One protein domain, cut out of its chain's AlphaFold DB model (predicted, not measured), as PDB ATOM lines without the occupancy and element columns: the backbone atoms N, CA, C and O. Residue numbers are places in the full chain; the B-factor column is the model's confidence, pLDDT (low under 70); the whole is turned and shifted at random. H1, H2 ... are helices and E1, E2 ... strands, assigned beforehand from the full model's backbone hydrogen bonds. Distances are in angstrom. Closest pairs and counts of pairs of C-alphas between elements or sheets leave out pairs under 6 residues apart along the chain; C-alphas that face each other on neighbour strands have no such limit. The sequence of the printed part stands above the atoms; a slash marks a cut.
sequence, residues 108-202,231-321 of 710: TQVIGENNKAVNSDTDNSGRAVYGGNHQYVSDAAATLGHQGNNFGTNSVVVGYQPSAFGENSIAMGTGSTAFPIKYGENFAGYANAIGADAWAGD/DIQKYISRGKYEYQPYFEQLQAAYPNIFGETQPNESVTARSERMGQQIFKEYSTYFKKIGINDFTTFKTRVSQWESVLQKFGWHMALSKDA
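AT A GLANCE: This is residues 108 to 202 and 231 to 321 of the 710 residues of the protein "Hep/Hag repeat protein" of Veillonellaceae bacterium DNF00751 (UniProt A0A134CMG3). The chain winds in flat, stacked turns that make a sandwich of two parallel sheets, E1 E2 E3 E5 E7 E9 face to face with the shorter E4 E6 E8 E10, which short pairings at residues 116 to 117 and 135 to 136 extend beyond E4. H7 crosses over the smaller sheet, and H4 crosses H7 on the side away from that sheet. The printed part has 186 residues, with ten named strands followed by seven named helices, and its class is mixed, helices and strands. It is compact, with a radius of gyration of the C-alphas of 15.8 A and spans of 49 by 37 by 33 A.

IN THESE COORDINATES: The larger sheet holds E1, residues 108 to 111, from C-alpha 108 at (-45.357, -19.509, 17.696); E2, 127 to 132, 14.7 A long; E3, 142 to 146; E5, 156 to 160; E7, 169 to 172; and E9, 191 to 194. The smaller holds E4, 149 to 153; E6, 163 to 167; E8, 177 to 179; and E10, 199 to 201. The helices are H1, 232 to 236; H2, 248 to 253; H3, 255 to 258; H4, 267 to 281, 21.2 A; H5, 283 to 288; H6, 294 to 300; and H7, 304 to 318, 21.1 A, ending at C-alpha 318 at (-17.397, -37.479, 9.312).

HOW THE PARTS SIT: In the larger sheet, E3 and E5 are parallel, with N 144 and O 157 2.8 A apart, within hydrogen-bond range. In the smaller, E8 and E10 are parallel, with N 179 and O 200 at 2.8 A. The sheets' facing parts are 8.9 A centre to centre. H7 and the smaller sheet make two layers, a helix on one face of a sheet, at a height of 9.9 A. H7 runs across the strands, at 64 degrees to E10 on the local plane. H4 touches H7 at a steep tilt of 57 degrees, closest at the C-alphas of Gly 275 and Leu 308, 6.1 A. H2 only just touches H7, with 3 pairs of C-alphas within 8 A; Leu 250 and Trp 313 are closest, 7.0 A. H2 and H3 touch only at the corner, and only just, with 3 pairs. H1 and H6 are each close to H7 but not clearly touching, and H5 only grazes the smaller sheet with residues 285 to 288. Every O i to N i+4 pair is within range in H1, H2, H4, H5, H6 and H7; H3 is too short for one, and its one O i to N i+3 pair is not within range.

THE WHOLE: The C-alphas farthest apart are those of Gln 109 and Pro 263, 49.9 A. Residues 203 to 230 are not printed, and C-alphas 202 and 231 are 16.1 A apart across the cut. Of the links printed whole, E1 to E2, E8 to E9 and H1 to H2 are long. The mean pLDDT of the printed part is 79.6; it is under 70 in residues 108 to 113, 120 to 127, 138 to 140, 181 to 188 and 233 to 246.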
ATOM      1  N   THR A 108     -46.653 -20.225  17.785       57.34
ATOM      2  CA  THR A 108     -45.357 -19.509  17.696       57.34
ATOM      3  C   THR A 108     -45.187 -18.469  18.807       57.34
ATOM      4  O   THR A 108     -45.925 -17.492  18.858       57.34
ATOM      5  N   GLN A 109     -44.183 -18.641  19.673       68.06
ATOM      6  CA  GLN A 109     -43.761 -17.647  20.672       68.06
ATOM      7  C   GLN A 109     -42.317 -17.229  20.379       68.06
ATOM      8  O   GLN A 109     -41.395 -18.007  20.606       68.06
ATOM      9  N   VAL A 110     -42.124 -16.016  19.848       69.50
ATOM     10  CA  VAL A 110     -40.801 -15.408  19.628       69.50
ATOM     11  C   VAL A 110     -40.668 -14.197  20.549       69.50
ATOM     12  O   VAL A 110     -41.400 -13.222  20.388       69.50
ATOM     13  N   ILE A 111     -39.755 -14.253  21.519       64.75
ATOM     14  CA  ILE A 111     -39.530 -13.199  22.517       64.75
ATOM     15  C   ILE A 111     -38.054 -12.797  22.517       64.75
ATOM     16  O   ILE A 111     -37.187 -13.654  22.650       64.75
ATOM     17  N   GLY A 112     -37.783 -11.493  22.424       61.28
ATOM     18  CA  GLY A 112     -36.441 -10.895  22.415       61.28
ATOM     19  C   GLY A 112     -36.038 -10.319  21.050       61.28
ATOM     20  O   GLY A 112     -36.834 -10.308  20.110       61.28
ATOM     21  N   GLU A 113     -34.836  -9.748  20.961       68.94
ATOM     22  CA  GLU A 113     -34.440  -8.841  19.872       68.94
ATOM     23  C   GLU A 113     -33.661  -9.537  18.739       68.94
ATOM     24  O   GLU A 113     -32.919 -10.488  18.968       68.94
ATOM     25  N   ASN A 114     -33.785  -9.033  17.503       76.44
ATOM     26  CA  ASN A 114     -32.980  -9.438  16.333       76.44
ATOM     27  C   ASN A 114     -33.011 -10.938  15.965       76.44
ATOM     28  O   ASN A 114     -32.086 -11.451  15.334       76.44
ATOM     29  N   ASN A 115     -34.076 -11.653  16.322       77.50
ATOM     30  CA  ASN A 115     -34.275 -13.045  15.915       77.50
ATOM     31  C   ASN A 115     -34.701 -13.122  14.435       77.50
ATOM     32  O   ASN A 115     -35.668 -12.477  14.031       77.50
ATOM     33  N   LYS A 116     -34.003 -13.933  13.629       78.38
ATOM     34  CA  LYS A 116     -34.179 -14.052  12.174       78.38
ATOM     35  C   LYS A 116     -34.667 -15.449  11.780       78.38
ATOM     36  O   LYS A 116     -33.927 -16.426  11.887       78.38
ATOM     37  N   ALA A 117     -35.894 -15.533  11.270       78.50
ATOM     38  CA  ALA A 117     -36.382 -16.727  10.584       78.50
ATOM     39  C   ALA A 117     -35.740 -16.811   9.187       78.50
ATOM     40  O   ALA A 117     -35.792 -15.851   8.419       78.50
ATOM     41  N   VAL A 118     -35.104 -17.940   8.875       76.56
ATOM     42  CA  VAL A 118     -34.333 -18.138   7.632       76.56
ATOM     43  C   VAL A 118     -35.190 -18.761   6.521       76.56
ATOM     44  O   VAL A 118     -34.906 -18.565   5.340       76.56
ATOM     45  N   ASN A 119     -36.281 -19.437   6.887       72.81
ATOM     46  CA  ASN A 119     -37.317 -19.904   5.970       72.81
ATOM     47  C   ASN A 119     -38.589 -19.058   6.165       72.81
ATOM     48  O   ASN A 119     -39.042 -18.885   7.297       72.81
ATOM     49  N   SER A 120     -39.125 -18.502   5.075       54.31
ATOM     50  CA  SER A 120     -40.305 -17.628   5.075       54.31
ATOM     51  C   SER A 120     -41.623 -18.343   4.772       54.31
ATOM     52  O   SER A 120     -42.665 -17.722   4.954       54.31
ATOM     53  N   ASP A 121     -41.603 -19.609   4.335       52.06
ATOM     54  CA  ASP A 121     -42.736 -20.161   3.569       52.06
ATOM     55  C   ASP A 121     -43.524 -21.291   4.263       52.06
ATOM     56  O   ASP A 121     -44.497 -21.775   3.689       52.06
ATOM     57  N   THR A 122     -43.175 -21.725   5.485       52.00
ATOM     58  CA  THR A 122     -43.976 -22.746   6.201       52.00
ATOM     59  C   THR A 122     -44.689 -22.165   7.424       52.00
ATOM     60  O   THR A 122     -44.092 -21.846   8.453       52.00
ATOM     61  N   ASP A 123     -46.005 -22.010   7.289       50.56
ATOM     62  CA  ASP A 123     -46.891 -21.281   8.205       50.56
ATOM     63  C   ASP A 123     -47.498 -22.152   9.330       50.56
ATOM     64  O   ASP A 123     -48.483 -21.751   9.941       50.56
ATOM     65  N   ASN A 124     -46.973 -23.356   9.623       48.38
ATOM     66  CA  ASN A 124     -47.786 -24.347  10.357       48.38
ATOM     67  C   ASN A 124     -47.092 -25.268  11.379       48.38
ATOM     68  O   ASN A 124     -47.529 -26.395  11.602       48.38
ATOM     69  N   SER A 125     -46.050 -24.804  12.061       54.16
ATOM     70  CA  SER A 125     -45.296 -25.641  13.007       54.16
ATOM     71  C   SER A 125     -44.913 -24.874  14.275       54.16
ATOM     72  O   SER A 125     -44.593 -23.686  14.226       54.16
ATOM     73  N   GLY A 126     -45.017 -25.532  15.437       55.56
ATOM     74  CA  GLY A 126     -44.871 -24.868  16.730       55.56
ATOM     75  C   GLY A 126     -43.444 -24.476  17.085       55.56
ATOM     76  O   GLY A 126     -42.528 -25.275  16.950       55.56
ATOM     77  N   ARG A 127     -43.253 -23.233  17.536       68.31
ATOM     78  CA  ARG A 127     -41.949 -22.610  17.786       68.31
ATOM     79  C   ARG A 127     -41.912 -21.957  19.157       68.31
ATOM     80  O   ARG A 127     -42.842 -21.247  19.549       68.31
ATOM     81  N   ALA A 128     -40.781 -22.123  19.825       73.69
ATOM     82  CA  ALA A 128     -40.457 -21.470  21.085       73.69
ATOM     83  C   ALA A 128     -39.075 -20.823  20.951       73.69
ATOM     84  O   ALA A 128     -38.063 -21.476  21.185       73.69
ATOM     85  N   VAL A 129     -39.027 -19.556  20.536       75.75
ATOM     86  CA  VAL A 129     -37.781 -18.792  20.385       75.75
ATOM     87  C   VAL A 129     -37.724 -17.709  21.455       75.75
ATOM     88  O   VAL A 129     -38.566 -16.819  21.500       75.75
ATOM     89  N   TYR A 130     -36.721 -17.765  22.318       75.19
ATOM     90  CA  TYR A 130     -36.592 -16.905  23.487       75.19
ATOM     91  C   TYR A 130     -35.159 -16.388  23.609       75.19
ATOM     92  O   TYR A 130     -34.225 -17.176  23.699       75.19
ATOM     93  N   GLY A 131     -34.976 -15.072  23.673       74.62
ATOM     94  CA  GLY A 131     -33.653 -14.449  23.691       74.62
ATOM     95  C   GLY A 131     -33.360 -13.681  22.406       74.62
ATOM     96  O   GLY A 131     -34.288 -13.167  21.784       74.62
ATOM     97  N   GLY A 132     -32.090 -13.528  22.029       73.94
ATOM     98  CA  GLY A 132     -31.708 -12.564  20.990       73.94
ATOM     99  C   GLY A 132     -30.701 -13.049  19.953       73.94
ATOM    100  O   GLY A 132     -29.863 -13.912  20.219       73.94
ATOM    101  N   ASN A 133     -30.742 -12.425  18.772       80.38
ATOM    102  CA  ASN A 133     -29.841 -12.685  17.642       80.38
ATOM    103  C   ASN A 133     -29.861 -14.144  17.139       80.38
ATOM    104  O   ASN A 133     -28.863 -14.625  16.604       80.38
ATOM    105  N   HIS A 134     -30.969 -14.865  17.318       83.06
ATOM    106  CA  HIS A 134     -31.098 -16.242  16.842       83.06
ATOM    107  C   HIS A 134     -31.305 -16.324  15.330       83.06
ATOM    108  O   HIS A 134     -31.986 -15.481  14.747       83.06
ATOM    109  N   GLN A 135     -30.809 -17.394  14.713       84.25
ATOM    110  CA  GLN A 135     -31.188 -17.812  13.363       84.25
ATOM    111  C   GLN A 135     -31.931 -19.127  13.450       84.25
ATOM    112  O   GLN A 135     -31.444 -20.049  14.097       84.25
ATOM    113  N   TYR A 136     -33.107 -19.230  12.845       81.00
ATOM    114  CA  TYR A 136     -33.900 -20.449  12.968       81.00
ATOM    115  C   TYR A 136     -34.721 -20.763  11.723       81.00
ATOM    116  O   TYR A 136     -35.091 -19.868  10.958       81.00
ATOM    117  N   VAL A 137     -35.012 -22.045  11.530       75.56
ATOM    118  CA  VAL A 137     -36.000 -22.527  10.561       75.56
ATOM    119  C   VAL A 137     -37.329 -22.809  11.258       75.56
ATOM    120  O   VAL A 137     -37.431 -22.846  12.483       75.56
ATOM    121  N   SER A 138     -38.382 -22.910  10.462       63.41
ATOM    122  CA  SER A 138     -39.769 -22.849  10.900       63.41
ATOM    123  C   SER A 138     -40.287 -24.108  11.611       63.41
ATOM    124  O   SER A 138     -41.209 -24.001  12.417       63.41
ATOM    125  N   ASP A 139     -39.719 -25.286  11.360       69.50
ATOM    126  CA  ASP A 139     -40.356 -26.547  11.748       69.50
ATOM    127  C   ASP A 139     -39.952 -27.066  13.132       69.50
ATOM    128  O   ASP A 139     -38.891 -27.657  13.305       69.50
ATOM    129  N   ALA A 140     -40.854 -26.908  14.111       62.81
ATOM    130  CA  ALA A 140     -40.779 -27.561  15.427       62.81
ATOM    131  C   ALA A 140     -39.462 -27.303  16.190       62.81
ATOM    132  O   ALA A 140     -38.936 -28.171  16.884       62.81
ATOM    133  N   ALA A 141     -38.928 -26.092  16.043       73.38
ATOM    134  CA  ALA A 141     -37.670 -25.654  16.627       73.38
ATOM    135  C   ALA A 141     -37.889 -24.926  17.969       73.38
ATOM    136  O   ALA A 141     -38.708 -24.005  18.075       73.38
ATOM    137  N   ALA A 142     -37.112 -25.300  18.989       86.25
ATOM    138  CA  ALA A 142     -37.019 -24.576  20.256       86.25
ATOM    139  C   ALA A 142     -35.628 -23.949  20.394       86.25
ATOM    140  O   ALA A 142     -34.621 -24.652  20.367       86.25
ATOM    141  N   THR A 143     -35.564 -22.630  20.550       88.38
ATOM    142  CA  THR A 143     -34.305 -21.880  20.617       88.38
ATOM    143  C   THR A 143     -34.327 -20.935  21.810       88.38
ATOM    144  O   THR A 143     -35.191 -20.068  21.889       88.38
ATOM    145  N   LEU A 144     -33.379 -21.073  22.733       89.81
ATOM    146  CA  LEU A 144     -33.281 -20.261  23.945       89.81
ATOM    147  C   LEU A 144     -31.855 -19.716  24.129       89.81
ATOM    148  O   LEU A 144     -30.894 -20.481  24.106       89.81
ATOM    149  N   GLY A 145     -31.702 -18.414  24.380       90.31
ATOM    150  CA  GLY A 145     -30.429 -17.803  24.785       90.31
ATOM    151  C   GLY A 145     -29.958 -16.675  23.866       90.31
ATOM    152  O   GLY A 145     -30.655 -15.680  23.700       90.31
ATOM    153  N   HIS A 146     -28.747 -16.772  23.312       87.62
ATOM    154  CA  HIS A 146     -28.196 -15.718  22.454       87.62
ATOM    155  C   HIS A 146     -27.354 -16.280  21.304       87.62
ATOM    156  O   HIS A 146     -26.540 -17.175  21.523       87.62
ATOM    157  N   GLN A 147     -27.529 -15.751  20.087       88.75
ATOM    158  CA  GLN A 147     -26.786 -16.160  18.875       88.75
ATOM    159  C   GLN A 147     -26.898 -17.654  18.510       88.75
ATOM    160  O   GLN A 147     -26.050 -18.202  17.814       88.75
ATOM    161  N   GLY A 148     -27.945 -18.332  18.979       89.38
ATOM    162  CA  GLY A 148     -28.209 -19.725  18.618       89.38
ATOM    163  C   GLY A 148     -28.648 -19.885  17.157       89.38
ATOM    164  O   GLY A 148     -29.510 -19.139  16.690       89.38
ATOM    165  N   ASN A 149     -28.101 -20.895  16.485       90.44
ATOM    166  CA  ASN A 149     -28.420 -21.281  15.114       90.44
ATOM    167  C   ASN A 149     -29.218 -22.587  15.119       90.44
ATOM    168  O   ASN A 149     -28.662 -23.666  15.311       90.44
ATOM    169  N   ASN A 150     -30.524 -22.508  14.912       90.19
ATOM    170  CA  ASN A 150     -31.408 -23.661  14.878       90.19
ATOM    171  C   ASN A 150     -31.913 -23.922  13.457       90.19
ATOM    172  O   ASN A 150     -33.017 -23.533  13.089       90.19
ATOM    173  N   PHE A 151     -31.076 -24.558  12.643       87.31
ATOM    174  CA  PHE A 151     -31.397 -24.923  11.264       87.31
ATOM    175  C   PHE A 151     -32.014 -26.324  11.142       87.31
ATOM    176  O   PHE A 151     -32.092 -26.869  10.043       87.31
ATOM    177  N   GLY A 152     -32.422 -26.918  12.260       80.88
ATOM    178  CA  GLY A 152     -33.007 -28.246  12.296       80.88
ATOM    179  C   GLY A 152     -34.532 -28.273  12.326       80.88
ATOM    180  O   GLY A 152     -35.188 -27.269  12.597       80.88
ATOM    181  N   THR A 153     -35.080 -29.458  12.074       78.25
ATOM    182  CA  THR A 153     -36.493 -29.781  12.318       78.25
ATOM    183  C   THR A 153     -36.592 -30.592  13.608       78.25
ATOM    184  O   THR A 153     -35.753 -31.465  13.830       78.25
ATOM    185  N   ASN A 154     -37.597 -30.350  14.456       81.31
ATOM    186  CA  ASN A 154     -37.726 -31.002  15.776       81.31
ATOM    187  C   ASN A 154     -36.477 -30.823  16.667       81.31
ATOM    188  O   ASN A 154     -36.090 -31.723  17.414       81.31
ATOM    189  N   SER A 155     -35.799 -29.687  16.544       88.62
ATOM    190  CA  SER A 155     -34.482 -29.454  17.134       88.62
ATOM    191  C   SER A 155     -34.514 -28.458  18.290       88.62
ATOM    192  O   SER A 155     -35.300 -27.505  18.324       88.62
ATOM    193  N   VAL A 156     -33.598 -28.658  19.235       92.69
ATOM    194  CA  VAL A 156     -33.479 -27.868  20.462       92.69
ATOM    195  C   VAL A 156     -32.117 -27.192  20.511       92.69
ATOM    196  O   VAL A 156     -31.079 -27.835  20.376       92.69
ATOM    197  N   VAL A 157     -32.121 -25.884  20.742       93.75
ATOM    198  CA  VAL A 157     -30.927 -25.045  20.823       93.75
ATOM    199  C   VAL A 157     -30.998 -24.208  22.096       93.75
ATOM    200  O   VAL A 157     -31.917 -23.408  22.247       93.75
ATOM    201  N   VAL A 158     -30.053 -24.372  23.026       95.62
ATOM    202  CA  VAL A 158     -30.064 -23.646  24.313       95.62
ATOM    203  C   VAL A 158     -28.667 -23.168  24.702       95.62
ATOM    204  O   VAL A 158     -27.777 -23.986  24.896       95.62
ATOM    205  N   GLY A 159     -28.458 -21.861  24.882       94.06
ATOM    206  CA  GLY A 159     -27.183 -21.310  25.367       94.06
ATOM    207  C   GLY A 159     -26.665 -20.105  24.577       94.06
ATOM    208  O   GLY A 159     -27.447 -19.310  24.056       94.06
ATOM    209  N   TYR A 160     -25.337 -19.958  24.518       91.25
ATOM    210  CA  TYR A 160     -24.643 -18.880  23.800       91.25
ATOM    211  C   TYR A 160     -23.919 -19.433  22.567       91.25
ATOM    212  O   TYR A 160     -23.024 -20.260  22.703       91.25
ATOM    213  N   GLN A 161     -24.330 -19.014  21.370       90.12
ATOM    214  CA  GLN A 161     -23.835 -19.524  20.081       90.12
ATOM    215  C   GLN A 161     -24.046 -21.035  19.749       90.12
ATOM    216  O   GLN A 161     -23.444 -21.527  18.799       90.12
ATOM    217  N   PRO A 162     -24.928 -21.824  20.406       92.31
ATOM    218  CA  PRO A 162     -25.143 -23.223  20.014       92.31
ATOM    219  C   PRO A 162     -25.677 -23.352  18.579       92.31
ATOM    220  O   PRO A 162     -26.385 -22.475  18.081       92.31
ATOM    221  N   SER A 163     -25.365 -24.453  17.894       91.88
ATOM    222  CA  SER A 163     -25.839 -24.718  16.532       91.88
ATOM    223  C   SER A 163     -26.378 -26.135  16.368       91.88
ATOM    224  O   SER A 163     -25.639 -27.101  16.534       91.88
ATOM    225  N   ALA A 164     -27.651 -26.258  16.006       92.50
ATOM    226  CA  ALA A 164     -28.277 -27.522  15.637       92.50
ATOM    227  C   ALA A 164     -28.677 -27.486  14.160       92.50
ATOM    228  O   ALA A 164     -29.299 -26.527  13.694       92.50
ATOM    229  N   PHE A 165     -28.325 -28.540  13.434       88.94
ATOM    230  CA  PHE A 165     -28.645 -28.739  12.021       88.94
ATOM    231  C   PHE A 165     -29.452 -30.029  11.857       88.94
ATOM    232  O   PHE A 165     -29.416 -30.880  12.738       88.94
ATOM    233  N   GLY A 166     -30.156 -30.205  10.738       83.06
ATOM    234  CA  GLY A 166     -30.876 -31.455  10.436       83.06
ATOM    235  C   GLY A 166     -31.988 -31.825  11.433       83.06
ATOM    236  O   GLY A 166     -32.394 -31.025  12.265       83.06
ATOM    237  N   GLU A 167     -32.543 -33.028  11.321       81.25
ATOM    238  CA  GLU A 167     -33.693 -33.434  12.141       81.25
ATOM    239  C   GLU A 167     -33.280 -33.920  13.539       81.25
ATOM    240  O   GLU A 167     -32.210 -34.502  13.702       81.25
ATOM    241  N   ASN A 168     -34.148 -33.715  14.535       86.88
ATOM    242  CA  ASN A 168     -34.049 -34.274  15.892       86.88
ATOM    243  C   ASN A 168     -32.721 -33.967  16.614       86.88
ATOM    244  O   ASN A 168     -32.202 -34.790  17.371       86.88
ATOM    245  N   SER A 169     -32.152 -32.789  16.359       91.31
ATOM    246  CA  SER A 169     -30.858 -32.382  16.912       91.31
ATOM    247  C   SER A 169     -30.987 -31.565  18.185       91.31
ATOM    248  O   SER A 169     -31.819 -30.661  18.267       91.31
ATOM    249  N   ILE A 170     -30.095 -31.803  19.143       95.69
ATOM    250  CA  ILE A 170     -30.011 -31.041  20.391       95.69
ATOM    251  C   ILE A 170     -28.619 -30.426  20.508       95.69
ATOM    252  O   ILE A 170     -27.633 -31.150  20.595       95.69
ATOM    253  N   ALA A 171     -28.536 -29.096  20.557       95.69
ATOM    254  CA  ALA A 171     -27.308 -28.354  20.836       95.69
ATOM    255  C   ALA A 171     -27.503 -27.474  22.078       95.69
ATOM    256  O   ALA A 171     -28.269 -26.508  22.058       95.69
ATOM    257  N   MET A 172     -26.831 -27.812  23.175       97.12
ATOM    258  CA  MET A 172     -26.969 -27.112  24.449       97.12
ATOM    259  C   MET A 172     -25.613 -26.753  25.056       97.12
ATOM    260  O   MET A 172     -24.767 -27.617  25.262       97.12
ATOM    261  N   GLY A 173     -25.439 -25.492  25.441       93.56
ATOM    262  CA  GLY A 173     -24.193 -24.961  25.991       93.56
ATOM    263  C   GLY A 173     -23.588 -23.866  25.117       93.56
ATOM    264  O   GLY A 173     -24.171 -23.432  24.123       93.56
ATOM    265  N   THR A 174     -22.421 -23.369  25.522       91.62
ATOM    266  CA  THR A 174     -21.679 -22.361  24.757       91.62
ATOM    267  C   THR A 174     -21.019 -23.018  23.548       91.62
ATOM    268  O   THR A 174     -20.251 -23.949  23.750       91.62
ATOM    269  N   GLY A 175     -21.307 -22.580  22.322       87.75
ATOM    270  CA  GLY A 175     -20.645 -23.070  21.102       87.75
ATOM    271  C   GLY A 175     -20.873 -24.547  20.740       87.75
ATOM    272  O   GLY A 175     -20.231 -25.075  19.830       87.75
ATOM    273  N   SER A 176     -21.792 -25.241  21.423       93.25
ATOM    274  CA  SER A 176     -22.106 -26.650  21.147       93.25
ATOM    275  C   SER A 176     -22.668 -26.832  19.734       93.25
ATOM    276  O   SER A 176     -23.504 -26.031  19.308       93.25
ATOM    277  N   THR A 177     -22.286 -27.897  19.030       92.38
ATOM    278  CA  THR A 177     -22.704 -28.154  17.643       92.38
ATOM    279  C   THR A 177     -23.246 -29.573  17.464       92.38
ATOM    280  O   THR A 177     -22.538 -30.543  17.715       92.38
ATOM    281  N   ALA A 178     -24.490 -29.699  16.997       94.19
ATOM    282  CA  ALA A 178     -25.153 -30.973  16.713       94.19
ATOM    283  C   ALA A 178     -25.512 -31.093  15.228       94.19
ATOM    284  O   ALA A 178     -26.182 -30.220  14.667       94.19
ATOM    285  N   PHE A 179     -25.050 -32.172  14.595       90.50
ATOM    286  CA  PHE A 179     -25.028 -32.309  13.146       90.50
ATOM    287  C   PHE A 179     -25.364 -33.746  12.675       90.50
ATOM    288  O   PHE A 179     -24.486 -34.584  12.502       90.50
ATOM    289  N   PRO A 180     -26.638 -34.074  12.426       85.12
ATOM    290  CA  PRO A 180     -27.125 -35.440  12.236       85.12
ATOM    291  C   PRO A 180     -27.129 -35.911  10.771       85.12
ATOM    292  O   PRO A 180     -27.712 -36.955  10.476       85.12
ATOM    293  N   ILE A 181     -26.616 -35.107   9.832       67.38
ATOM    294  CA  ILE A 181     -26.916 -35.259   8.400       67.38
ATOM    295  C   ILE A 181     -26.215 -36.495   7.825       67.38
ATOM    296  O   ILE A 181     -25.042 -36.450   7.478       67.38
ATOM    297  N   LYS A 182     -26.982 -37.576   7.650       64.31
ATOM    298  CA  LYS A 182     -26.572 -38.783   6.927       64.31
ATOM    299  C   LYS A 182     -26.902 -38.667   5.434       64.31
ATOM    300  O   LYS A 182     -27.972 -38.196   5.054       64.31
ATOM    301  N   TYR A 183     -25.995 -39.151   4.591       52.19
ATOM    302  CA  TYR A 183     -26.209 -39.343   3.158       52.19
ATOM    303  C   TYR A 183     -27.248 -40.469   2.910       52.19
ATOM    304  O   TYR A 183     -26.971 -41.630   3.211       52.19
ATOM    305  N   GLY A 184     -28.434 -40.152   2.364       52.88
ATOM    306  CA  GLY A 184     -29.445 -41.132   1.900       52.88
ATOM    307  C   GLY A 184     -30.786 -41.162   2.667       52.88
ATOM    308  O   GLY A 184     -30.894 -40.651   3.775       52.88
ATOM    309  N   GLU A 185     -31.827 -41.757   2.063       47.25
ATOM    310  CA  GLU A 185     -33.253 -41.481   2.368       47.25
ATOM    311  C   GLU A 185     -33.908 -42.249   3.542       47.25
ATOM    312  O   GLU A 185     -35.066 -41.986   3.852       47.25
ATOM    313  N   ASN A 186     -33.223 -43.163   4.241       47.72
ATOM    314  CA  ASN A 186     -33.924 -44.178   5.061       47.72
ATOM    315  C   ASN A 186     -33.783 -44.086   6.594       47.72
ATOM    316  O   ASN A 186     -34.269 -44.976   7.289       47.72
ATOM    317  N   PHE A 187     -33.157 -43.049   7.158       48.34
ATOM    318  CA  PHE A 187     -33.129 -42.861   8.617       48.34
ATOM    319  C   PHE A 187     -33.335 -41.394   8.995       48.34
ATOM    320  O   PHE A 187     -32.594 -40.530   8.530       48.34
ATOM    321  N   ALA A 188     -34.289 -41.127   9.895       60.47
ATOM    322  CA  ALA A 188     -34.362 -39.847  10.589       60.47
ATOM    323  C   ALA A 188     -33.076 -39.686  11.417       60.47
ATOM    324  O   ALA A 188     -32.835 -40.434  12.367       60.47
ATOM    325  N   GLY A 189     -32.203 -38.770  10.997       73.81
ATOM    326  CA  GLY A 189     -30.981 -38.452  11.728       73.81
ATOM    327  C   GLY A 189     -31.303 -37.880  13.112       73.81
ATOM    328  O   GLY A 189     -32.398 -37.369  13.344       73.81
ATOM    329  N   TYR A 190     -30.346 -37.987  14.029       87.88
ATOM    330  CA  TYR A 190     -30.308 -37.232  15.282       87.88
ATOM    331  C   TYR A 190     -28.848 -36.935  15.631       87.88
ATOM    332  O   TYR A 190     -27.936 -37.555  15.084       87.88
ATOM    333  N   ALA A 191     -28.604 -35.946  16.481       93.12
ATOM    334  CA  ALA A 191     -27.286 -35.661  17.037       93.12
ATOM    335  C   ALA A 191     -27.476 -34.846  18.311       93.12
ATOM    336  O   ALA A 191     -28.263 -33.900  18.330       93.12
ATOM    337  N   ASN A 192     -26.752 -35.196  19.370       96.12
ATOM    338  CA  ASN A 192     -26.919 -34.556  20.671       96.12
ATOM    339  C   ASN A 192     -25.577 -34.032  21.165       96.12
ATOM    340  O   ASN A 192     -24.703 -34.825  21.488       96.12
ATOM    341  N   ALA A 193     -25.415 -32.716  21.233       96.12
ATOM    342  CA  ALA A 193     -24.229 -32.044  21.747       96.12
ATOM    343  C   ALA A 193     -24.608 -31.184  22.956       96.12
ATOM    344  O   ALA A 193     -25.235 -30.135  22.811       96.12
ATOM    345  N   ILE A 194     -24.235 -31.628  24.154       97.81
ATOM    346  CA  ILE A 194     -24.556 -30.955  25.415       97.81
ATOM    347  C   ILE A 194     -23.273 -30.692  26.199       97.81
ATOM    348  O   ILE A 194     -22.593 -31.617  26.630       97.81
ATOM    349  N   GLY A 195     -22.962 -29.425  26.440       95.00
ATOM    350  CA  GLY A 195     -21.728 -28.974  27.083       95.00
ATOM    351  C   GLY A 195     -21.073 -27.853  26.282       95.00
ATOM    352  O   GLY A 195     -21.339 -27.687  25.094       95.00
ATOM    353  N   ALA A 196     -20.222 -27.055  26.930       91.94
ATOM    354  CA  ALA A 196     -19.488 -26.011  26.219       91.94
ATOM    355  C   ALA A 196     -18.554 -26.644  25.176       91.94
ATOM    356  O   ALA A 196     -17.827 -27.578  25.503       91.94
ATOM    357  N   ASP A 197     -18.602 -26.165  23.935       88.44
ATOM    358  CA  ASP A 197     -17.829 -26.660  22.792       88.44
ATOM    359  C   ASP A 197     -18.025 -28.167  22.498       88.44
ATOM    360  O   ASP A 197     -17.180 -28.796  21.863       88.44
ATOM    361  N   ALA A 198     -19.129 -28.771  22.961       93.00
ATOM    362  CA  ALA A 198     -19.461 -30.157  22.637       93.00
ATOM    363  C   ALA A 198     -19.824 -30.294  21.150       93.00
ATOM    364  O   ALA A 198     -20.527 -29.442  20.602       93.00
ATOM    365  N   TRP A 199     -19.403 -31.380  20.501       92.25
ATOM    366  CA  TRP A 199     -19.664 -31.619  19.084       92.25
ATOM    367  C   TRP A 199     -20.200 -33.027  18.837       92.25
ATOM    368  O   TRP A 199     -19.537 -34.015  19.138       92.25
ATOM    369  N   ALA A 200     -21.377 -33.124  18.231       93.69
ATOM    370  CA  ALA A 200     -21.985 -34.392  17.856       93.69
ATOM    371  C   ALA A 200     -22.307 -34.431  16.362       93.69
ATOM    372  O   ALA A 200     -22.932 -33.508  15.840       93.69
ATOM    373  N   GLY A 201     -21.888 -35.499  15.688       89.94
ATOM    374  CA  GLY A 201     -22.093 -35.731  14.263       89.94
ATOM    375  C   GLY A 201     -22.651 -37.127  13.977       89.94
ATOM    376  O   GLY A 201     -22.333 -38.060  14.708       89.94
ATOM    377  N   ASP A 202     -23.450 -37.283  12.918       86.38
ATOM    378  CA  ASP A 202     -23.866 -38.582  12.354       86.38
ATOM    379  C   ASP A 202     -24.495 -39.561  13.364       86.38
ATOM    380  O   ASP A 202     -24.007 -40.673  13.516       86.38
ATOM    381  N   ASP A 231      -8.173 -38.647  13.916       76.88
ATOM    382  CA  ASP A 231      -7.904 -37.283  13.466       76.88
ATOM    383  C   ASP A 231      -8.626 -36.226  14.304       76.88
ATOM    384  O   ASP A 231      -8.123 -35.111  14.410       76.88
ATOM    385  N   ILE A 232      -9.727 -36.571  14.984       73.62
ATOM    386  CA  ILE A 232     -10.439 -35.656  15.889       73.62
ATOM    387  C   ILE A 232      -9.496 -35.114  16.989       73.62
ATOM    388  O   ILE A 232      -9.589 -33.940  17.358       73.62
ATOM    389  N   GLN A 233      -8.522 -35.907  17.462       65.94
ATOM    390  CA  GLN A 233      -7.527 -35.477  18.467       65.94
ATOM    391  C   GLN A 233      -6.675 -34.290  18.031       65.94
ATOM    392  O   GLN A 233      -6.290 -33.479  18.877       65.94
ATOM    393  N   LYS A 234      -6.429 -34.126  16.726       65.31
ATOM    394  CA  LYS A 234      -5.679 -32.975  16.207       65.31
ATOM    395  C   LYS A 234      -6.414 -31.658  16.485       65.31
ATOM    396  O   LYS A 234      -5.759 -30.631  16.647       65.31
ATOM    397  N   TYR A 235      -7.740 -31.700  16.625       59.22
ATOM    398  CA  TYR A 235      -8.596 -30.513  16.701       59.22
ATOM    399  C   TYR A 235      -9.200 -30.257  18.090       59.22
ATOM    400  O   TYR A 235      -9.451 -29.105  18.424       59.22
ATOM    401  N   ILE A 236      -9.332 -31.272  18.960       54.19
ATOM    402  CA  ILE A 236      -9.733 -31.055  20.373       54.19
ATOM    403  C   ILE A 236      -8.719 -30.184  21.138       54.19
ATOM    404  O   ILE A 236      -9.066 -29.520  22.112       54.19
ATOM    405  N   SER A 237      -7.462 -30.137  20.690       48.88
ATOM    406  CA  SER A 237      -6.387 -29.462  21.423       48.88
ATOM    407  C   SER A 237      -6.361 -27.926  21.326       48.88
ATOM    408  O   SER A 237      -5.527 -27.316  21.999       48.88
ATOM    409  N   ARG A 238      -7.211 -27.253  20.528       44.69
ATOM    410  CA  ARG A 238      -7.083 -25.794  20.312       44.69
ATOM    411  C   ARG A 238      -8.413 -25.078  20.066       44.69
ATOM    412  O   ARG A 238      -9.012 -25.282  19.026       44.69
ATOM    413  N   GLY A 239      -8.764 -24.161  20.978       49.00
ATOM    414  CA  GLY A 239      -9.514 -22.910  20.752       49.00
ATOM    415  C   GLY A 239     -10.911 -22.996  20.125       49.00
ATOM    416  O   GLY A 239     -11.062 -23.472  19.008       49.00
ATOM    417  N   LYS A 240     -11.910 -22.425  20.815       49.84
ATOM    418  CA  LYS A 240     -13.298 -22.196  20.364       49.84
ATOM    419  C   LYS A 240     -13.424 -22.113  18.831       49.84
ATOM    420  O   LYS A 240     -12.991 -21.124  18.237       49.84
ATOM    421  N   TYR A 241     -14.035 -23.126  18.208       50.34
ATOM    422  CA  TYR A 241     -14.232 -23.217  16.751       50.34
ATOM    423  C   TYR A 241     -14.905 -21.966  16.159       50.34
ATOM    424  O   TYR A 241     -14.664 -21.616  15.011       50.34
ATOM    425  N   GLU A 242     -15.699 -21.256  16.964       46.22
ATOM    426  CA  GLU A 242     -16.422 -20.032  16.592       46.22
ATOM    427  C   GLU A 242     -15.553 -18.774  16.478       46.22
ATOM    428  O   GLU A 242     -16.000 -17.780  15.911       46.22
ATOM    429  N   TYR A 243     -14.317 -18.804  16.987       45.66
ATOM    430  CA  TYR A 243     -13.390 -17.666  16.971       45.66
ATOM    431  C   TYR A 243     -12.141 -17.917  16.106       45.66
ATOM    432  O   TYR A 243     -11.244 -17.074  16.070       45.66
ATOM    433  N   GLN A 244     -12.058 -19.065  15.423       51.28
ATOM    434  CA  GLN A 244     -10.894 -19.449  14.621       51.28
ATOM    435  C   GLN A 244     -11.022 -18.916  13.179       51.28
ATOM    436  O   GLN A 244     -11.993 -19.241  12.487       51.28
ATOM    437  N   PRO A 245     -10.068 -18.090  12.710       50.16
ATOM    438  CA  PRO A 245     -10.202 -17.349  11.466       50.16
ATOM    439  C   PRO A 245     -10.038 -18.253  10.235       50.16
ATOM    440  O   PRO A 245      -9.042 -18.956  10.095       50.16
ATOM    441  N   TYR A 246     -11.020 -18.130   9.340       61.16
ATOM    442  CA  TYR A 246     -11.021 -18.472   7.918       61.16
ATOM    443  C   TYR A 246     -10.830 -19.949   7.547       61.16
ATOM    444  O   TYR A 246     -10.106 -20.733   8.150       61.16
ATOM    445  N   PHE A 247     -11.488 -20.320   6.459       72.06
ATOM    446  CA  PHE A 247     -11.436 -21.603   5.764       72.06
ATOM    447  C   PHE A 247     -10.022 -22.202   5.527       72.06
ATOM    448  O   PHE A 247      -9.897 -23.378   5.201       72.06
ATOM    449  N   GLU A 248      -8.954 -21.435   5.749       73.88
ATOM    450  CA  GLU A 248      -7.549 -21.840   5.670       73.88
ATOM    451  C   GLU A 248      -7.186 -23.044   6.550       73.88
ATOM    452  O   GLU A 248      -6.465 -23.920   6.090       73.88
ATOM    453  N   GLN A 249      -7.707 -23.150   7.776       75.44
ATOM    454  CA  GLN A 249      -7.381 -24.294   8.641       75.44
ATOM    455  C   GLN A 249      -7.964 -25.601   8.116       75.44
ATOM    456  O   GLN A 249      -7.274 -26.616   8.087       75.44
ATOM    457  N   LEU A 250      -9.221 -25.560   7.664       77.56
ATOM    458  CA  LEU A 250      -9.863 -26.688   6.995       77.56
ATOM    459  C   LEU A 250      -9.078 -27.078   5.742       77.56
ATOM    460  O   LEU A 250      -8.856 -28.259   5.499       77.56
ATOM    461  N   GLN A 251      -8.613 -26.084   4.985       81.44
ATOM    462  CA  GLN A 251      -7.827 -26.284   3.776       81.44
ATOM    463  C   GLN A 251      -6.455 -26.915   4.052       81.44
ATOM    464  O   GLN A 251      -6.060 -27.849   3.364       81.44
ATOM    465  N   ALA A 252      -5.747 -26.440   5.077       79.69
ATOM    466  CA  ALA A 252      -4.447 -26.967   5.483       79.69
ATOM    467  C   ALA A 252      -4.559 -28.378   6.077       79.69
ATOM    468  O   ALA A 252      -3.709 -29.231   5.833       79.69
ATOM    469  N   ALA A 253      -5.614 -28.626   6.851       77.06
ATOM    470  CA  ALA A 253      -5.891 -29.916   7.464       77.06
ATOM    471  C   ALA A 253      -6.367 -30.966   6.450       77.06
ATOM    472  O   ALA A 253      -6.001 -32.138   6.543       77.06
ATOM    473  N   TYR A 254      -7.177 -30.545   5.476       81.25
ATOM    474  CA  TYR A 254      -7.843 -31.422   4.517       81.25
ATOM    475  C   TYR A 254      -7.789 -30.857   3.085       81.25
ATOM    476  O   TYR A 254      -8.837 -30.621   2.470       81.25
ATOM    477  N   PRO A 255      -6.588 -30.695   2.498       84.88
ATOM    478  CA  PRO A 255      -6.429 -30.143   1.147       84.88
ATOM    479  C   PRO A 255      -7.123 -31.008   0.088       84.88
ATOM    480  O   PRO A 255      -7.662 -30.499  -0.887       84.88
ATOM    481  N   ASN A 256      -7.222 -32.318   0.329       83.69
ATOM    482  CA  ASN A 256      -7.941 -33.251  -0.543       83.69
ATOM    483  C   ASN A 256      -9.466 -33.045  -0.537       83.69
ATOM    484  O   ASN A 256     -10.141 -33.492  -1.457       83.69
ATOM    485  N   ILE A 257     -10.015 -32.430   0.515       82.81
ATOM    486  CA  ILE A 257     -11.456 -32.185   0.661       82.81
ATOM    487  C   ILE A 257     -11.798 -30.768   0.184       82.81
ATOM    488  O   ILE A 257     -12.789 -30.575  -0.516       82.81
ATOM    489  N   PHE A 258     -10.963 -29.779   0.512       85.88
ATOM    490  CA  PHE A 258     -11.254 -28.359   0.269       85.88
ATOM    491  C   PHE A 258     -10.367 -27.676  -0.793       85.88
ATOM    492  O   PHE A 258     -10.463 -26.462  -1.011       85.88
ATOM    493  N   GLY A 259      -9.509 -28.446  -1.466       84.00
ATOM    494  CA  GLY A 259      -8.530 -27.970  -2.448       84.00
ATOM    495  C   GLY A 259      -7.305 -27.316  -1.806       84.00
ATOM    496  O   GLY A 259      -7.335 -26.958  -0.637       84.00
ATOM    497  N   GLU A 260      -6.228 -27.109  -2.564       83.31
ATOM    498  CA  GLU A 260      -5.006 -26.444  -2.078       83.31
ATOM    499  C   GLU A 260      -5.109 -24.909  -2.103       83.31
ATOM    500  O   GLU A 260      -5.959 -24.322  -2.783       83.31
ATOM    501  N   THR A 261      -4.256 -24.235  -1.330       79.38
ATOM    502  CA  THR A 261      -4.169 -22.770  -1.321       79.38
ATOM    503  C   THR A 261      -3.603 -22.252  -2.644       79.38
ATOM    504  O   THR A 261      -2.544 -22.682  -3.090       79.38
ATOM    505  N   GLN A 262      -4.302 -21.299  -3.263       83.00
ATOM    506  CA  GLN A 262      -3.891 -20.689  -4.528       83.00
ATOM    507  C   GLN A 262      -2.941 -19.497  -4.273       83.00
ATOM    508  O   GLN A 262      -3.216 -18.686  -3.378       83.00
ATOM    509  N   PRO A 263      -1.850 -19.330  -5.050       77.94
ATOM    510  CA  PRO A 263      -0.983 -18.157  -4.945       77.94
ATOM    511  C   PRO A 263      -1.772 -16.860  -5.193       77.94
ATOM    512  O   PRO A 263      -2.481 -16.748  -6.189       77.94
ATOM    513  N   ASN A 264      -1.626 -15.867  -4.309       83.12
ATOM    514  CA  ASN A 264      -2.270 -14.541  -4.389       83.12
ATOM    515  C   ASN A 264      -3.814 -14.512  -4.267       83.12
ATOM    516  O   ASN A 264      -4.426 -13.479  -4.540       83.12
ATOM    517  N   GLU A 265      -4.464 -15.596  -3.830       84.62
ATOM    518  CA  GLU A 265      -5.911 -15.600  -3.562       84.62
ATOM    519  C   GLU A 265      -6.238 -14.818  -2.277       84.62
ATOM    520  O   GLU A 265      -5.713 -15.117  -1.199       84.62
ATOM    521  N   SER A 266      -7.136 -13.829  -2.379       84.56
ATOM    522  CA  SER A 266      -7.596 -13.067  -1.215       84.56
ATOM    523  C   SER A 266      -8.384 -13.954  -0.245       84.56
ATOM    524  O   SER A 266      -9.062 -14.901  -0.646       84.56
ATOM    525  N   VAL A 267      -8.347 -13.621   1.048       79.12
ATOM    526  CA  VAL A 267      -9.077 -14.356   2.101       79.12
ATOM    527  C   VAL A 267     -10.576 -14.450   1.790       79.12
ATOM    528  O   VAL A 267     -11.195 -15.495   1.997       79.12
ATOM    529  N   THR A 268     -11.154 -13.380   1.242       82.00
ATOM    530  CA  THR A 268     -12.563 -13.325   0.837       82.00
ATOM    531  C   THR A 268     -12.851 -14.250  -0.343       82.00
ATOM    532  O   THR A 268     -13.800 -15.026  -0.275       82.00
ATOM    533  N   ALA A 269     -12.013 -14.233  -1.388       85.25
ATOM    534  CA  ALA A 269     -12.180 -15.112  -2.547       85.25
ATOM    535  C   ALA A 269     -12.059 -16.594  -2.152       85.25
ATOM    536  O   ALA A 269     -12.885 -17.413  -2.555       85.25
ATOM    537  N   ARG A 270     -11.099 -16.915  -1.275       85.56
ATOM    538  CA  ARG A 270     -10.917 -18.258  -0.710       85.56
ATOM    539  C   ARG A 270     -12.146 -18.721   0.069       85.56
ATOM    540  O   ARG A 270     -12.629 -19.833  -0.139       85.56
ATOM    541  N   SER A 271     -12.655 -17.861   0.951       83.50
ATOM    542  CA  SER A 271     -13.821 -18.154   1.791       83.50
ATOM    543  C   SER A 271     -15.086 -18.353   0.959       83.50
ATOM    544  O   SER A 271     -15.866 -19.267   1.217       83.50
ATOM    545  N   GLU A 272     -15.263 -17.547  -0.086       87.88
ATOM    546  CA  GLU A 272     -16.372 -17.684  -1.022       87.88
ATOM    547  C   GLU A 272     -16.273 -18.967  -1.855       87.88
ATOM    548  O   GLU A 272     -17.256 -19.703  -1.942       87.88
ATOM    549  N   ARG A 273     -15.093 -19.300  -2.392       88.44
ATOM    550  CA  ARG A 273     -14.861 -20.543  -3.145       88.44
ATOM    551  C   ARG A 273     -15.133 -21.788  -2.298       88.44
ATOM    552  O   ARG A 273     -15.888 -22.663  -2.719       88.44
ATOM    553  N   MET A 274     -14.550 -21.866  -1.100       88.12
ATOM    554  CA  MET A 274     -14.764 -22.998  -0.188       88.12
ATOM    555  C   MET A 274     -16.212 -23.061   0.304       88.12
ATOM    556  O   MET A 274     -16.802 -24.140   0.337       88.12
ATOM    557  N   GLY A 275     -16.818 -21.912   0.610       89.19
ATOM    558  CA  GLY A 275     -18.227 -21.821   0.975       89.19
ATOM    559  C   GLY A 275     -19.158 -22.344  -0.121       89.19
ATOM    560  O   GLY A 275     -20.047 -23.140   0.167       89.19
ATOM    561  N   GLN A 276     -18.928 -21.974  -1.382       91.38
ATOM    562  CA  GLN A 276     -19.698 -22.494  -2.518       91.38
ATOM    563  C   GLN A 276     -19.554 -24.013  -2.666       91.38
ATOM    564  O   GLN A 276     -20.544 -24.699  -2.927       91.38
ATOM    565  N   GLN A 277     -18.345 -24.548  -2.474       89.12
ATOM    566  CA  GLN A 277     -18.091 -25.988  -2.538       89.12
ATOM    567  C   GLN A 277     -18.846 -26.746  -1.439       89.12
ATOM    568  O   GLN A 277     -19.551 -27.709  -1.734       89.12
ATOM    569  N   ILE A 278     -18.765 -26.277  -0.191       90.00
ATOM    570  CA  ILE A 278     -19.478 -26.878   0.944       90.00
ATOM    571  C   ILE A 278     -20.993 -26.751   0.759       90.00
ATOM    572  O   ILE A 278     -21.728 -27.715   0.945       90.00
ATOM    573  N   PHE A 279     -21.483 -25.583   0.338       91.44
ATOM    574  CA  PHE A 279     -22.905 -25.380   0.068       91.44
ATOM    575  C   PHE A 279     -23.428 -26.350  -0.997       91.44
ATOM    576  O   PHE A 279     -24.524 -26.892  -0.859       91.44
ATOM    577  N   LYS A 280     -22.641 -26.588  -2.053       90.50
ATOM    578  CA  LYS A 280     -22.979 -27.539  -3.114       90.50
ATOM    579  C   LYS A 280     -23.087 -28.968  -2.576       90.50
ATOM    580  O   LYS A 280     -24.060 -29.647  -2.906       90.50
ATOM    581  N   GLU A 281     -22.140 -29.386  -1.738       87.62
ATOM    582  CA  GLU A 281     -22.142 -30.708  -1.099       87.62
ATOM    583  C   GLU A 281     -23.409 -30.924  -0.256       87.62
ATOM    584  O   GLU A 281     -24.095 -31.933  -0.390       87.62
ATOM    585  N   TYR A 282     -23.810 -29.915   0.521       88.06
ATOM    586  CA  TYR A 282     -25.015 -29.954   1.355       88.06
ATOM    587  C   TYR A 282     -26.268 -29.388   0.665       88.06
ATOM    588  O   TYR A 282     -27.250 -29.039   1.326       88.06
ATOM    589  N   SER A 283     -26.283 -29.301  -0.670       87.50
ATOM    590  CA  SER A 283     -27.366 -28.634  -1.411       87.50
ATOM    591  C   SER A 283     -28.737 -29.285  -1.201       87.50
ATOM    592  O   SER A 283     -29.741 -28.578  -1.133       87.50
ATOM    593  N   THR A 284     -28.796 -30.610  -1.036       85.44
ATOM    594  CA  THR A 284     -30.033 -31.337  -0.697       85.44
ATOM    595  C   THR A 284     -30.614 -30.867   0.634       85.44
ATOM    596  O   THR A 284     -31.811 -30.597   0.731       85.44
ATOM    597  N   TYR A 285     -29.763 -30.709   1.651       85.75
ATOM    598  CA  TYR A 285     -30.170 -30.201   2.957       85.75
ATOM    599  C   TYR A 285     -30.656 -28.749   2.870       85.75
ATOM    600  O   TYR A 285     -31.739 -28.434   3.358       85.75
ATOM    601  N   PHE A 286     -29.898 -27.873   2.203       85.69
ATOM    602  CA  PHE A 286     -30.266 -26.461   2.075       85.69
ATOM    603  C   PHE A 286     -31.593 -26.270   1.332       85.69
ATOM    604  O   PHE A 286     -32.438 -25.497   1.786       85.69
ATOM    605  N   LYS A 287     -31.834 -27.040   0.265       85.12
ATOM    606  CA  LYS A 287     -33.123 -27.047  -0.444       85.12
ATOM    607  C   LYS A 287     -34.277 -27.466   0.466       85.12
ATOM    608  O   LYS A 287     -35.326 -26.831   0.428       85.12
ATOM    609  N   LYS A 288     -34.076 -28.478   1.321       80.31
ATOM    610  CA  LYS A 288     -35.094 -28.948   2.279       80.31
ATOM    611  C   LYS A 288     -35.519 -27.857   3.265       80.31
ATOM    612  O   LYS A 288     -36.692 -27.781   3.609       80.31
ATOM    613  N   ILE A 289     -34.596 -26.985   3.669       78.50
ATOM    614  CA  ILE A 289     -34.892 -25.842   4.549       78.50
ATOM    615  C   ILE A 289     -35.240 -24.546   3.787       78.50
ATOM    616  O   ILE A 289     -35.253 -23.467   4.379       78.50
ATOM    617  N   GLY A 290     -35.522 -24.628   2.480       80.12
ATOM    618  CA  GLY A 290     -35.993 -23.500   1.668       80.12
ATOM    619  C   GLY A 290     -34.897 -22.564   1.143       80.12
ATOM    620  O   GLY A 290     -35.176 -21.404   0.830       80.12
ATOM    621  N   ILE A 291     -33.647 -23.027   1.055       86.69
ATOM    622  CA  ILE A 291     -32.501 -22.273   0.527       86.69
ATOM    623  C   ILE A 291     -32.002 -22.943  -0.760       86.69
ATOM    624  O   ILE A 291     -31.312 -23.959  -0.728       86.69
ATOM    625  N   ASN A 292     -32.346 -22.361  -1.910       88.88
ATOM    626  CA  ASN A 292     -32.146 -23.003  -3.216       88.88
ATOM    627  C   ASN A 292     -30.762 -22.778  -3.836       88.88
ATOM    628  O   ASN A 292     -30.307 -23.596  -4.637       88.88
ATOM    629  N   ASP A 293     -30.096 -21.681  -3.485       92.56
ATOM    630  CA  ASP A 293     -28.822 -21.273  -4.069       92.56
ATOM    631  C   ASP A 293     -27.960 -20.496  -3.060       92.56
ATOM    632  O   ASP A 293     -28.434 -20.009  -2.027       92.56
ATOM    633  N   PHE A 294     -26.670 -20.384  -3.371       92.94
ATOM    634  CA  PHE A 294     -25.678 -19.773  -2.491       92.94
ATOM    635  C   PHE A 294     -25.894 -18.264  -2.286       92.94
ATOM    636  O   PHE A 294     -25.619 -17.730  -1.211       92.94
ATOM    637  N   THR A 295     -26.425 -17.553  -3.282       91.94
ATOM    638  CA  THR A 295     -26.729 -16.119  -3.169       91.94
ATOM    639  C   THR A 295     -27.884 -15.896  -2.192       91.94
ATOM    640  O   THR A 295     -27.802 -15.047  -1.296       91.94
ATOM    641  N   THR A 296     -28.929 -16.716  -2.301       90.12
ATOM    642  CA  THR A 296     -30.044 -16.763  -1.355       90.12
ATOM    643  C   THR A 296     -29.548 -17.097   0.052       90.12
ATOM    644  O   THR A 296     -29.939 -16.423   1.008       90.12
ATOM    645  N   PHE A 297     -28.636 -18.065   0.192       90.81
ATOM    646  CA  PHE A 297     -28.017 -18.410   1.476       90.81
ATOM    647  C   PHE A 297     -27.336 -17.201   2.131       90.81
ATOM    648  O   PHE A 297     -27.694 -16.844   3.252       90.81
ATOM    649  N   LYS A 298     -26.435 -16.509   1.415       90.81
ATOM    650  CA  LYS A 298     -25.723 -15.321   1.930       90.81
ATOM    651  C   LYS A 298     -26.666 -14.192   2.356       90.81
ATOM    652  O   LYS A 298     -26.360 -13.437   3.274       90.81
ATOM    653  N   THR A 299     -27.816 -14.076   1.697       88.38
ATOM    654  CA  THR A 299     -28.818 -13.044   2.000       88.38
ATOM    655  C   THR A 299     -29.642 -13.407   3.245       88.38
ATOM    656  O   THR A 299     -29.919 -12.571   4.115       88.38
ATOM    657  N   ARG A 300     -30.038 -14.679   3.369       85.44
ATOM    658  CA  ARG A 300     -30.920 -15.161   4.443       85.44
ATOM    659  C   ARG A 300     -30.171 -15.526   5.724       85.44
ATOM    660  O   ARG A 300     -30.720 -15.339   6.806       85.44
ATOM    661  N   VAL A 301     -28.904 -15.913   5.644       86.81
ATOM    662  CA  VAL A 301     -28.079 -16.311   6.792       86.81
ATOM    663  C   VAL A 301     -27.061 -15.217   7.115       86.81
ATOM    664  O   VAL A 301     -26.121 -14.968   6.369       86.81
ATOM    665  N   SER A 302     -27.248 -14.535   8.243       81.94
ATOM    666  CA  SER A 302     -26.222 -13.645   8.814       81.94
ATOM    667  C   SER A 302     -24.999 -14.474   9.239       81.94
ATOM    668  O   SER A 302     -25.172 -15.590   9.712       81.94
ATOM    669  N   GLN A 303     -23.775 -13.955   9.102       82.50
ATOM    670  CA  GLN A 303     -22.546 -14.710   9.428       82.50
ATOM    671  C   GLN A 303     -22.438 -16.068   8.698       82.50
ATOM    672  O   GLN A 303     -21.960 -17.056   9.253       82.50
ATOM    673  N   TRP A 304     -22.877 -16.108   7.435       86.62
ATOM    674  CA  TRP A 304     -22.903 -17.300   6.580       86.62
ATOM    675  C   TRP A 304     -21.572 -18.081   6.546       86.62
ATOM    676  O   TRP A 304     -21.585 -19.308   6.446       86.62
ATOM    677  N   GLU A 305     -20.438 -17.388   6.679       85.06
ATOM    678  CA  GLU A 305     -19.094 -17.976   6.734       85.06
ATOM    679  C   GLU A 305     -18.934 -18.917   7.934       85.06
ATOM    680  O   GLU A 305     -18.498 -20.054   7.764       85.06
ATOM    681  N   SER A 306     -19.351 -18.479   9.129       82.88
ATOM    682  CA  SER A 306     -19.276 -19.278  10.362       82.88
ATOM    683  C   SER A 306     -20.167 -20.513  10.276       82.88
ATOM    684  O   SER A 306     -19.759 -21.612  10.652       82.88
ATOM    685  N   VAL A 307     -21.369 -20.359   9.710       87.12
ATOM    686  CA  VAL A 307     -22.279 -21.485   9.488       87.12
ATOM    687  C   VAL A 307     -21.618 -22.514   8.574       87.12
ATOM    688  O   VAL A 307     -21.461 -23.658   8.988       87.12
ATOM    689  N   LEU A 308     -21.152 -22.132   7.378       88.50
ATOM    690  CA  LEU A 308     -20.522 -23.075   6.441       88.50
ATOM    691  C   LEU A 308     -19.205 -23.663   6.941       88.50
ATOM    692  O   LEU A 308     -18.880 -24.794   6.592       88.50
ATOM    693  N   GLN A 309     -18.466 -22.954   7.789       83.12
ATOM    694  CA  GLN A 309     -17.293 -23.513   8.450       83.12
ATOM    695  C   GLN A 309     -17.668 -24.726   9.318       83.12
ATOM    696  O   GLN A 309     -16.954 -25.728   9.290       83.12
ATOM    697  N   LYS A 310     -18.809 -24.693  10.030       86.94
ATOM    698  CA  LYS A 310     -19.310 -25.852  10.797       86.94
ATOM    699  C   LYS A 310     -19.668 -27.030   9.888       86.94
ATOM    700  O   LYS A 310     -19.337 -28.164  10.224       86.94
ATOM    701  N   PHE A 311     -20.263 -26.770   8.720       88.50
ATOM    702  CA  PHE A 311     -20.494 -27.800   7.693       88.50
ATOM    703  C   PHE A 311     -19.174 -28.393   7.179       88.50
ATOM    704  O   PHE A 311     -19.062 -29.606   7.038       88.50
ATOM    705  N   GLY A 312     -18.160 -27.556   6.949       86.31
ATOM    706  CA  GLY A 312     -16.826 -28.002   6.548       86.31
ATOM    707  C   GLY A 312     -16.178 -28.908   7.597       86.31
ATOM    708  O   GLY A 312     -15.757 -30.016   7.277       86.31
ATOM    709  N   TRP A 313     -16.154 -28.488   8.863       84.81
ATOM    710  CA  TRP A 313     -15.639 -29.322   9.954       84.81
ATOM    711  C   TRP A 313     -16.406 -30.628  10.095       84.81
ATOM    712  O   TRP A 313     -15.784 -31.676  10.223       84.81
ATOM    713  N   HIS A 314     -17.736 -30.593  10.018       86.50
ATOM    714  CA  HIS A 314     -18.522 -31.818  10.048       86.50
ATOM    715  C   HIS A 314     -18.133 -32.763   8.900       86.50
ATOM    716  O   HIS A 314     -17.806 -33.906   9.192       86.50
ATOM    717  N   MET A 315     -18.053 -32.288   7.649       85.19
ATOM    718  CA  MET A 315     -17.614 -33.099   6.500       85.19
ATOM    719  C   MET A 315     -16.223 -33.714   6.708       85.19
ATOM    720  O   MET A 315     -15.977 -34.870   6.373       85.19
ATOM    721  N   ALA A 316     -15.295 -32.938   7.265       81.19
ATOM    722  CA  ALA A 316     -13.937 -33.400   7.498       81.19
ATOM    723  C   ALA A 316     -13.852 -34.457   8.613       81.19
ATOM    724  O   ALA A 316     -13.087 -35.415   8.507       81.19
ATOM    725  N   LEU A 317     -14.648 -34.292   9.672       80.62
ATOM    726  CA  LEU A 317     -14.676 -35.181  10.834       80.62
ATOM    727  C   LEU A 317     -15.544 -36.429  10.591       80.62
ATOM    728  O   LEU A 317     -15.310 -37.455  11.230       80.62
ATOM    729  N   SER A 318     -16.507 -36.366   9.663       81.12
ATOM    730  CA  SER A 318     -17.397 -37.479   9.312       81.12
ATOM    731  C   SER A 318     -16.818 -38.426   8.259       81.12
ATOM    732  O   SER A 318     -17.143 -39.613   8.274       81.12
ATOM    733  N   LYS A 319     -15.924 -37.944   7.379       80.94
ATOM    734  CA  LYS A 319     -15.370 -38.717   6.250       80.94
ATOM    735  C   LYS A 319     -14.824 -40.096   6.640       80.94
ATOM    736  O   LYS A 319     -15.112 -41.076   5.964       80.94
ATOM    737  N   ASP A 320     -14.050 -40.155   7.721       84.06
ATOM    738  CA  ASP A 320     -13.418 -41.380   8.234       84.06
ATOM    739  C   ASP A 320     -13.959 -41.746   9.628       84.06
ATOM    740  O   ASP A 320     -13.252 -42.317  10.468       84.06
ATOM    741  N   ALA A 321     -15.210 -41.363   9.908       86.25
ATOM    742  CA  ALA A 321     -15.823 -41.578  11.208       86.25
ATOM    743  C   ALA A 321     -15.877 -43.064  11.573       86.25
ATOM    744  O   ALA A 321     -16.129 -43.949  10.753       86.25
TER     745      ALA A 321